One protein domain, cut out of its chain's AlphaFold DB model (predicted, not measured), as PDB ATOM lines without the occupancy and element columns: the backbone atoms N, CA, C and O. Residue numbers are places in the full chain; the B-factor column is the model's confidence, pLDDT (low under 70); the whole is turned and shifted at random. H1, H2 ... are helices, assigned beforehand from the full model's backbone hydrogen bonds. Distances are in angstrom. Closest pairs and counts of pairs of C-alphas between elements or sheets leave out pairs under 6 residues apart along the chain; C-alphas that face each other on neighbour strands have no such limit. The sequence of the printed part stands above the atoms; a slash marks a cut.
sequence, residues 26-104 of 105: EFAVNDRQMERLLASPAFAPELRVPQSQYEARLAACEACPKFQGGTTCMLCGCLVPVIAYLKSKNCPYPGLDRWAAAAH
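Overview. This is residues 26 to 104 of the 105 residues of an uncharacterized protein of Saccharibacillus sp. WB 17 (UniProt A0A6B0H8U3). With little regular structure, H2 packs between H3, its hairpin partner, and short H4; H1 lies loosely beyond H3, and long loops join them. The printed part has 79 residues, with four named helices, H1 to H4, holding 31, class all helix; it is compact, radius of gyration of the C-alphas 12.2 A, spans 32 by 31 by 17 A.

Along the chain. Find C-alpha 51 at (238.826, 244.069, 429.063); H2, residues 51 to 62, runs 16.4 A. H3 is residues 80 to 85, H1 31 to 38, and H4 98 to 102, ending at (244.526, 233.331, 432.763).

Arrangement. H2 touches H3, closest C-alphas Tyr 54 and Tyr 85, 5.7 A, at a shallow tilt of 24 degrees, opposite ways. H2 touches H4, closest C-alphas Arg 57 and Trp 99, 5.3 A. H1 only just touches H3, with 3 pairs of C-alphas within 8 A, closest Leu 38 and Val 82, 7.1 A. Every O i to N i+4 pair is within hydrogen-bond range in H1 and H2, 1 of 2 in H3, 0 of 1 in H4, where 1 of 2 O i to N i+3 pairs is.

Size, cuts and confidence. C-alphas 26 and 104, farthest apart, are 38.5 A apart. The printed part has no cut; the three links are long. Residues 26 to 29 and 101 to 104 have pLDDT under 70.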
ATOM      1  N   GLU A  26     234.053 255.179 456.016       53.69
ATOM      2  CA  GLU A  26     234.008 256.195 454.955       53.69
ATOM      3  C   GLU A  26     235.231 256.213 454.014       53.69
ATOM      4  O   GLU A  26     235.160 256.787 452.928       53.69
ATOM      5  N   PHE A  27     236.344 255.580 454.402       57.03
ATOM      6  CA  PHE A  27     237.532 255.406 453.558       57.03
ATOM      7  C   PHE A  27     237.542 254.076 452.795       57.03
ATOM      8  O   PHE A  27     238.500 253.801 452.064       57.03
ATOM      9  N   ALA A  28     236.504 253.246 452.941       59.56
ATOM     10  CA  ALA A  28     236.334 252.070 452.109       59.56
ATOM     11  C   ALA A  28     236.220 252.507 450.645       59.56
ATOM     12  O   ALA A  28     235.396 253.339 450.256       59.56
ATOM     13  N   VAL A  29     237.103 251.959 449.819       63.47
ATOM     14  CA  VAL A  29     237.142 252.261 448.397       63.47
ATOM     15  C   VAL A  29     235.935 251.594 447.732       63.47
ATOM     16  O   VAL A  29     235.953 250.399 447.463       63.47
ATOM     17  N   ASN A  30     234.883 252.378 447.494       71.50
ATOM     18  CA  ASN A  30     233.687 251.937 446.772       71.50
ATOM     19  C   ASN A  30     233.930 251.866 445.256       71.50
ATOM     20  O   ASN A  30     234.760 252.603 444.713       71.50
ATOM     21  N   ASP A  31     233.129 251.063 444.552       72.94
ATOM     22  CA  ASP A  31     233.246 250.840 443.102       72.94
ATOM     23  C   ASP A  31     233.231 252.143 442.289       72.94
ATOM     24  O   ASP A  31     234.108 252.381 441.462       72.94
ATOM     25  N   ARG A  32     232.336 253.088 442.610       76.88
ATOM     26  CA  ARG A  32     232.308 254.403 441.936       76.88
ATOM     27  C   ARG A  32     233.593 255.216 442.096       76.88
ATOM     28  O   ARG A  32     233.878 256.100 441.283       76.88
ATOM     29  N   GLN A  33     234.296 255.043 443.211       75.88
ATOM     30  CA  GLN A  33     235.549 255.745 443.466       75.88
ATOM     31  C   GLN A  33     236.687 255.062 442.707       75.88
ATOM     32  O   GLN A  33     237.509 255.759 442.116       75.88
ATOM     33  N   MET A  34     236.661 253.728 442.634       80.88
ATOM     34  CA  MET A  34     237.536 252.928 441.777       80.88
ATOM     35  C   MET A  34     237.413 253.308 440.307       80.88
ATOM     36  O   MET A  34     238.422 253.618 439.684       80.88
ATOM     37  N   GLU A  35     236.201 253.348 439.757       81.38
ATOM     38  CA  GLU A  35     235.970 253.685 438.348       81.38
ATOM     39  C   GLU A  35     236.535 255.065 437.992       81.38
ATOM     40  O   GLU A  35     237.215 255.221 436.980       81.38
ATOM     41  N   ARG A  36     236.334 256.067 438.860       83.62
ATOM     42  CA  ARG A  36     236.915 257.408 438.677       83.62
ATOM     43  C   ARG A  36     238.443 257.403 438.741       83.62
ATOM     44  O   ARG A  36     239.092 258.099 437.959       83.62
ATOM     45  N   LEU A  37     239.020 256.613 439.644       83.06
ATOM     46  CA  LEU A  37     240.467 256.421 439.749       83.06
ATOM     47  C   LEU A  37     241.023 255.793 438.466       83.06
ATOM     48  O   LEU A  37     241.958 256.331 437.880       83.06
ATOM     49  N   LEU A  38     240.396 254.723 437.978       81.06
ATOM     50  CA  LEU A  38     240.779 254.032 436.746       81.06
ATOM     51  C   LEU A  38     240.527 254.876 435.490       81.06
ATOM     52  O   LEU A  38     241.209 254.687 434.489       81.06
ATOM     53  N   ALA A  39     239.594 255.829 435.522       83.00
ATOM     54  CA  ALA A  39     239.364 256.786 434.439       83.00
ATOM     55  C   ALA A  39     240.428 257.897 434.369       83.00
ATOM     56  O   ALA A  39     240.489 258.623 433.377       83.00
ATOM     57  N   SER A  40     241.280 258.031 435.389       82.75
ATOM     58  CA  SER A  40     242.318 259.060 435.418       82.75
ATOM     59  C   SER A  40     243.406 258.809 434.361       82.75
ATOM     60  O   SER A  40     243.734 257.655 434.070       82.75
ATOM     61  N   PRO A  41     244.047 259.869 433.830       78.81
ATOM     62  CA  PRO A  41     245.103 259.750 432.817       78.81
ATOM     63  C   PRO A  41     246.341 258.982 433.302       78.81
ATOM     64  O   PRO A  41     247.092 258.456 432.488       78.81
ATOM     65  N   ALA A  42     246.521 258.842 434.621       79.56
ATOM     66  CA  ALA A  42     247.532 257.964 435.218       79.56
ATOM     67  C   ALA A  42     247.379 256.489 434.796       79.56
ATOM     68  O   ALA A  42     248.350 255.738 434.793       79.56
ATOM     69  N   PHE A  43     246.171 256.083 434.406       82.81
ATOM     70  CA  PHE A  43     245.879 254.781 433.828       82.81
ATOM     71  C   PHE A  43     245.593 254.970 432.343       82.81
ATOM     72  O   PHE A  43     244.496 254.679 431.903       82.81
ATOM     73  N   ALA A  44     246.500 255.517 431.540       83.88
ATOM     74  CA  ALA A  44     246.257 255.658 430.102       83.88
ATOM     75  C   ALA A  44     245.930 254.294 429.440       83.88
ATOM     76  O   ALA A  44     246.425 253.261 429.896       83.88
ATOM     77  N   PRO A  45     245.110 254.244 428.370       82.31
ATOM     78  CA  PRO A  45     244.704 252.991 427.719       82.31
ATOM     79  C   PRO A  45     245.873 252.135 427.212       82.31
ATOM     80  O   PRO A  45     245.781 250.907 427.190       82.31
ATOM     81  N   GLU A  46     247.007 252.752 426.889       86.50
ATOM     82  CA  GLU A  46     248.250 252.050 426.556       86.50
ATOM     83  C   GLU A  46     248.775 251.170 427.706       86.50
ATOM     84  O   GLU A  46     249.270 250.070 427.454       86.50
ATOM     85  N   LEU A  47     248.580 251.602 428.957       87.44
ATOM     86  CA  LEU A  47     248.990 250.905 430.177       87.44
ATOM     87  C   LEU A  47     247.962 249.864 430.630       87.44
ATOM     88  O   LEU A  47     248.282 249.018 431.465       87.44
ATOM     89  N   ARG A  48     246.734 249.917 430.099       89.19
ATOM     90  CA  ARG A  48     245.631 249.035 430.495       89.19
ATOM     91  C   ARG A  48     245.668 247.719 429.748       89.19
ATOM     92  O   ARG A  48     245.934 247.710 428.547       89.19
ATOM     93  N   VAL A  49     245.357 246.615 430.416       89.12
ATOM     94  CA  VAL A  49     245.083 245.356 429.712       89.12
ATOM     95  C   VAL A  49     243.745 245.431 428.965       89.12
ATOM     96  O   VAL A  49     242.886 246.234 429.334       89.12
ATOM     97  N   PRO A  50     243.542 244.612 427.916       90.00
ATOM     98  CA  PRO A  50     242.226 244.439 427.312       90.00
ATOM     99  C   PRO A  50     241.187 244.009 428.353       90.00
ATOM    100  O   PRO A  50     241.526 243.299 429.301       90.00
ATOM    101  N   GLN A  51     239.924 244.384 428.141       88.06
ATOM    102  CA  GLN A  51     238.826 244.069 429.063       88.06
ATOM    103  C   GLN A  51     238.733 242.565 429.367       88.06
ATOM    104  O   GLN A  51     238.663 242.188 430.530       88.06
ATOM    105  N   SER A  52     238.868 241.708 428.350       88.38
ATOM    106  CA  SER A  52     238.854 240.249 428.523       88.38
ATOM    107  C   SER A  52     239.946 239.744 429.472       88.38
ATOM    108  O   SER A  52     239.689 238.917 430.344       88.38
ATOM    109  N   GLN A  53     241.168 240.276 429.357       90.00
ATOM    110  CA  GLN A  53     242.256 239.939 430.277       90.00
ATOM    111  C   GLN A  53     242.005 240.495 431.678       90.00
ATOM    112  O   GLN A  53     242.351 239.845 432.660       90.00
ATOM    113  N   TYR A  54     241.424 241.691 431.792       90.75
ATOM    114  CA  TYR A  54     241.066 242.265 433.085       90.75
ATOM    115  C   TYR A  54     240.058 241.381 433.832       90.75
ATOM    116  O   TYR A  54     240.287 241.039 434.990       90.75
ATOM    117  N   GLU A  55     238.997 240.949 433.151       90.19
ATOM    118  CA  GLU A  55     237.982 240.048 433.705       90.19
ATOM    119  C   GLU A  55     238.585 238.697 434.109       90.19
ATOM    120  O   GLU A  55     238.354 238.225 435.221       90.19
ATOM    121  N   ALA A  56     239.449 238.120 433.270       90.38
ATOM    122  CA  ALA A  56     240.146 236.874 433.587       90.38
ATOM    123  C   ALA A  56     241.045 237.004 434.836       90.38
ATOM    124  O   ALA A  56     241.092 236.110 435.686       90.38
ATOM    125  N   ARG A  57     241.733 238.145 434.992       91.69
ATOM    126  CA  ARG A  57     242.554 238.450 436.177       91.69
ATOM    127  C   ARG A  57     241.713 238.597 437.443       91.69
ATOM    128  O   ARG A  57     242.137 238.114 438.496       91.69
ATOM    129  N   LEU A  58     240.552 239.250 437.350       89.69
ATOM    130  CA  LEU A  58     239.610 239.381 438.463       89.69
ATOM    131  C   LEU A  58     239.076 238.013 438.889       89.69
ATOM    132  O   LEU A  58     239.224 237.665 440.059       89.69
ATOM    133  N   ALA A  59     238.603 237.195 437.947       90.44
ATOM    134  CA  ALA A  59     238.116 235.843 438.225       90.44
ATOM    135  C   ALA A  59     239.192 234.965 438.897       90.44
ATOM    136  O   ALA A  59     238.930 234.241 439.863       90.44
ATOM    137  N   ALA A  60     240.451 235.075 438.453       90.25
ATOM    138  CA  ALA A  60     241.578 234.384 439.082       90.25
ATOM    139  C   ALA A  60     241.839 234.847 440.531       90.25
ATOM    140  O   ALA A  60     242.340 234.066 441.350       90.25
ATOM    141  N   CYS A  61     241.532 236.106 440.855       90.50
ATOM    142  CA  CYS A  61     241.611 236.650 442.209       90.50
ATOM    143  C   CYS A  61     240.394 236.285 443.064       90.50
ATOM    144  O   CYS A  61     240.583 235.997 444.241       90.50
ATOM    145  N   GLU A  62     239.189 236.208 442.501       88.44
ATOM    146  CA  GLU A  62     237.991 235.741 443.214       88.44
ATOM    147  C   GLU A  62     238.157 234.306 443.733       88.44
ATOM    148  O   GLU A  62     237.776 233.999 444.859       88.44
ATOM    149  N   ALA A  63     238.838 233.447 442.970       87.31
ATOM    150  CA  ALA A  63     239.193 232.090 443.391       87.31
ATOM    151  C   ALA A  63     240.458 232.011 444.283       87.31
ATOM    152  O   ALA A  63     240.996 230.921 444.508       87.31
ATOM    153  N   CYS A  64     241.017 233.139 444.737       89.06
ATOM    154  CA  CYS A  64     242.262 233.173 445.505       89.06
ATOM    155  C   CYS A  64     241.988 233.252 447.017       89.06
ATOM    156  O   CYS A  64     241.335 234.192 447.468       89.06
ATOM    157  N   PRO A  65     242.598 232.386 447.851       87.50
ATOM    158  CA  PRO A  65     242.420 232.427 449.309       87.50
ATOM    159  C   PRO A  65     243.023 233.679 449.967       87.50
ATOM    160  O   PRO A  65     242.865 233.898 451.164       87.50
ATOM    161  N   LYS A  66     243.785 234.477 449.211       87.62
ATOM    162  CA  LYS A  66     244.408 235.723 449.674       87.62
ATOM    163  C   LYS A  66     243.633 236.966 449.242       87.62
ATOM    164  O   LYS A  66     244.096 238.072 449.512       87.62
ATOM    165  N   PHE A  67     242.506 236.812 448.554       89.62
ATOM    166  CA  PHE A  67     241.660 237.931 448.177       89.62
ATOM    167  C   PHE A  67     240.669 238.235 449.296       89.62
ATOM    168  O   PHE A  67     239.969 237.346 449.772       89.62
ATOM    169  N   GLN A  68     240.646 239.486 449.752       84.94
ATOM    170  CA  GLN A  68     239.855 239.900 450.903       84.94
ATOM    171  C   GLN A  68     238.990 241.109 450.555       84.94
ATOM    172  O   GLN A  68     239.450 242.061 449.917       84.94
ATOM    173  N   GLY A  69     237.729 241.064 450.995       76.81
ATOM    174  CA  GLY A  69     236.786 242.175 450.852       76.81
ATOM    175  C   GLY A  69     236.507 242.574 449.401       76.81
ATOM    176  O   GLY A  69     236.295 243.751 449.137       76.81
ATOM    177  N   GLY A  70     236.604 241.632 448.452       82.19
ATOM    178  CA  GLY A  70     236.272 241.860 447.037       82.19
ATOM    179  C   GLY A  70     237.176 242.850 446.294       82.19
ATOM    180  O   GLY A  70     236.923 243.162 445.137       82.19
ATOM    181  N   THR A  71     238.236 243.355 446.930       84.06
ATOM    182  CA  THR A  71     239.043 244.449 446.371       84.06
ATOM    183  C   THR A  71     240.529 244.318 446.668       84.06
ATOM    184  O   THR A  71     241.338 244.756 445.858       84.06
ATOM    185  N   THR A  72     240.938 243.698 447.778       89.50
ATOM    186  CA  THR A  72     242.326 243.795 448.263       89.50
ATOM    187  C   THR A  72     243.040 242.447 448.254       89.50
ATOM    188  O   THR A  72     242.509 241.437 448.710       89.50
ATOM    189  N   CYS A  73     244.284 242.426 447.769       90.50
ATOM    190  CA  CYS A  73     245.154 241.254 447.851       90.50
ATOM    191  C   CYS A  73     245.965 241.272 449.152       90.50
ATOM    192  O   CYS A  73     246.743 242.192 449.390       90.50
ATOM    193  N   MET A  74     245.859 240.222 449.965       90.25
ATOM    194  CA  MET A  74     246.578 240.088 451.240       90.25
ATOM    195  C   MET A  74     248.071 239.770 451.097       90.25
ATOM    196  O   MET A  74     248.786 239.773 452.092       90.25
ATOM    197  N   LEU A  75     248.557 239.482 449.887       88.62
ATOM    198  CA  LEU A  75     249.987 239.243 449.655       88.62
ATOM    199  C   LEU A  75     250.770 240.538 449.438       88.62
ATOM    200  O   LEU A  75     251.851 240.691 449.993       88.62
ATOM    201  N   CYS A  76     250.237 241.461 448.635       85.50
ATOM    202  CA  CYS A  76     250.896 242.739 448.344       85.50
ATOM    203  C   CYS A  76     250.241 243.949 449.016       85.50
ATOM    204  O   CYS A  76     250.814 245.032 448.987       85.50
ATOM    205  N   GLY A  77     249.036 243.804 449.570       86.38
ATOM    206  CA  GLY A  77     248.259 244.915 450.120       86.38
ATOM    207  C   GLY A  77     247.684 245.867 449.065       86.38
ATOM    208  O   GLY A  77     247.155 246.914 449.420       86.38
ATOM    209  N   CYS A  78     247.786 245.545 447.770       88.56
ATOM    210  CA  CYS A  78     247.253 246.387 446.701       88.56
ATOM    211  C   CYS A  78     245.791 246.055 446.376       88.56
ATOM    212  O   CYS A  78     245.343 244.911 446.508       88.56
ATOM    213  N   LEU A  79     245.084 247.060 445.856       89.56
ATOM    214  CA  LEU A  79     243.750 246.906 445.287       89.56
ATOM    215  C   LEU A  79     243.838 246.126 443.972       89.56
ATOM    216  O   LEU A  79     244.348 246.639 442.974       89.56
ATOM    217  N   VAL A  80     243.331 244.896 443.969       91.50
ATOM    218  CA  VAL A  80     243.267 244.003 442.807       91.50
ATOM    219  C   VAL A  80     242.669 244.685 441.578       91.50
ATOM    220  O   VAL A  80     243.341 244.644 440.556       91.50
ATOM    221  N   PRO A  81     241.507 245.365 441.628       89.69
ATOM    222  CA  PRO A  81     240.962 246.017 440.439       89.69
ATOM    223  C   PRO A  81     241.875 247.119 439.875       89.69
ATOM    224  O   PRO A  81     241.835 247.383 438.682       89.69
ATOM    225  N   VAL A  82     242.778 247.710 440.672       89.56
ATOM    226  CA  VAL A  82     243.800 248.639 440.153       89.56
ATOM    227  C   VAL A  82     244.931 247.889 439.459       89.56
ATOM    228  O   VAL A  82     245.277 248.181 438.316       89.56
ATOM    229  N   ILE A  83     245.539 246.920 440.147       90.62
ATOM    230  CA  ILE A  83     246.717 246.221 439.619       90.62
ATOM    231  C   ILE A  83     246.366 245.259 438.480       90.62
ATOM    232  O   ILE A  83     247.155 245.117 437.554       90.62
ATOM    233  N   ALA A  84     245.180 244.649 438.502       90.81
ATOM    234  CA  ALA A  84     244.688 243.790 437.431       90.81
ATOM    235  C   ALA A  84     244.455 244.589 436.145       90.81
ATOM    236  O   ALA A  84     244.642 244.043 435.059       90.81
ATOM    237  N   TYR A  85     244.118 245.877 436.260       89.25
ATOM    238  CA  TYR A  85     243.908 246.764 435.119       89.25
ATOM    239  C   TYR A  85     245.209 247.127 434.397       89.25
ATOM    240  O   TYR A  85     245.185 247.418 433.207       89.25
ATOM    241  N   LEU A  86     246.355 247.082 435.082       90.00
ATOM    242  CA  LEU A  86     247.653 247.487 434.543       90.00
ATOM    243  C   LEU A  86     248.394 246.322 433.861       90.00
ATOM    244  O   LEU A  86     248.615 245.270 434.461       90.00
ATOM    245  N   LYS A  87     248.875 246.535 432.632       88.12
ATOM    246  CA  LYS A  87     249.716 245.582 431.877       88.12
ATOM    247  C   LYS A  87     251.036 245.282 432.576       88.12
ATOM    248  O   LYS A  87     251.449 244.133 432.621       88.12
ATOM    249  N   SER A  88     251.666 246.306 433.150       87.56
ATOM    250  CA  SER A  88     252.983 246.207 433.798       87.56
ATOM    251  C   SER A  88     252.948 245.532 435.174       87.56
ATOM    252  O   SER A  88     253.952 245.541 435.886       87.56
ATOM    253  N   LYS A  89     251.784 245.040 435.609       88.62
ATOM    254  CA  LYS A  89     251.592 244.391 436.905       88.62
ATOM    255  C   LYS A  89     251.229 242.923 436.711       88.62
ATOM    256  O   LYS A  89     250.512 242.554 435.783       88.62
ATOM    257  N   ASN A  90     251.704 242.123 437.658       88.94
ATOM    258  CA  ASN A  90     251.583 240.673 437.698       88.94
ATOM    259  C   ASN A  90     251.140 240.226 439.092       88.94
ATOM    260  O   ASN A  90     251.275 240.978 440.066       88.94
ATOM    261  N   CYS A  91     250.615 239.004 439.196       89.50
ATOM    262  CA  CYS A  91     250.205 238.467 440.483       89.50
ATOM    263  C   CYS A  91     251.447 238.223 441.367       89.50
ATOM    264  O   CYS A  91     252.347 237.493 440.953       89.50
ATOM    265  N   PRO A  92     251.505 238.758 442.601       88.12
ATOM    266  CA  PRO A  92     252.635 238.565 443.518       88.12
ATOM    267  C   PRO A  92     252.623 237.184 444.200       88.12
ATOM    268  O   PRO A  92     253.281 236.992 445.222       88.12
ATOM    269  N   TYR A  93     251.813 236.240 443.713       85.31
ATOM    270  CA  TYR A  93     251.666 234.937 444.342       85.31
ATOM    271  C   TYR A  93     252.967 234.130 444.199       85.31
ATOM    272  O   TYR A  93     253.470 233.973 443.084       85.31
ATOM    273  N   PRO A  94     253.543 233.625 445.305       79.19
ATOM    274  CA  PRO A  94     254.830 232.948 445.258       79.19
ATOM    275  C   PRO A  94     254.728 231.648 444.454       79.19
ATOM    276  O   PRO A  94     253.876 230.803 444.717       79.19
ATOM    277  N   GLY A  95     255.620 231.492 443.476       73.88
ATOM    278  CA  GLY A  95     255.770 230.269 442.684       73.88
ATOM    279  C   GLY A  95     254.866 230.147 441.454       73.88
ATOM    280  O   GLY A  95     255.186 229.347 440.581       73.88
ATOM    281  N   LEU A  96     253.789 230.935 441.329       75.31
ATOM    282  CA  LEU A  96     252.965 230.946 440.116       75.31
ATOM    283  C   LEU A  96     252.214 232.269 439.958       75.31
ATOM    284  O   LEU A  96     251.380 232.618 440.795       75.31
ATOM    285  N   ASP A  97     252.443 232.961 438.843       82.19
ATOM    286  CA  ASP A  97     251.593 234.084 438.457       82.19
ATOM    287  C   ASP A  97     250.214 233.554 438.036       82.19
ATOM    288  O   ASP A  97     250.030 233.013 436.943       82.19
ATOM    289  N   ARG A  98     249.223 233.727 438.918       85.06
ATOM    290  CA  ARG A  98     247.830 233.333 438.660       85.06
ATOM    291  C   ARG A  98     247.215 234.048 437.455       85.06
ATOM    292  O   ARG A  98     246.261 233.537 436.882       85.06
ATOM    293  N   TRP A  99     247.736 235.211 437.071       88.00
ATOM    294  CA  TRP A  99     247.263 235.975 435.920       88.00
ATOM    295  C   TRP A  99     247.913 235.536 434.612       88.00
ATOM    296  O   TRP A  99     247.265 235.615 433.573       88.00
ATOM    297  N   ALA A 100     249.151 235.036 434.649       75.38
ATOM    298  CA  ALA A 100     249.807 234.493 433.460       75.38
ATOM    299  C   ALA A 100     249.050 233.270 432.918       75.38
ATOM    300  O   ALA A 100     248.842 233.159 431.716       75.38
ATOM    301  N   ALA A 101     248.552 232.404 433.805       63.00
ATOM    302  CA  ALA A 101     247.720 231.262 433.416       63.00
ATOM    303  C   ALA A 101     246.366 231.682 432.805       63.00
ATOM    304  O   ALA A 101     245.849 230.995 431.932       63.00
ATOM    305  N   ALA A 102     245.811 232.818 433.237       59.34
ATOM    306  CA  ALA A 102     244.526 233.331 432.763       59.34
ATOM    307  C   ALA A 102     244.619 234.079 431.416       59.34
ATOM    308  O   ALA A 102     243.604 234.279 430.760       59.34
ATOM    309  N   ALA A 103     245.819 234.494 430.993       55.69
ATOM    310  CA  ALA A 103     246.037 235.246 429.752       55.69
ATOM    311  C   ALA A 103     246.138 234.366 428.486       55.69
ATOM    312  O   ALA A 103     246.176 234.906 427.381       55.69
ATOM    313  N   HIS A 104     246.200 233.039 428.643       42.81
ATOM    314  CA  HIS A 104     246.376 232.065 427.555       42.81
ATOM    315  C   HIS A 104     245.155 231.157 427.316       42.81
ATOM    316  O   HIS A 104     245.277 230.184 426.573       42.81
TER     317      HIS A 104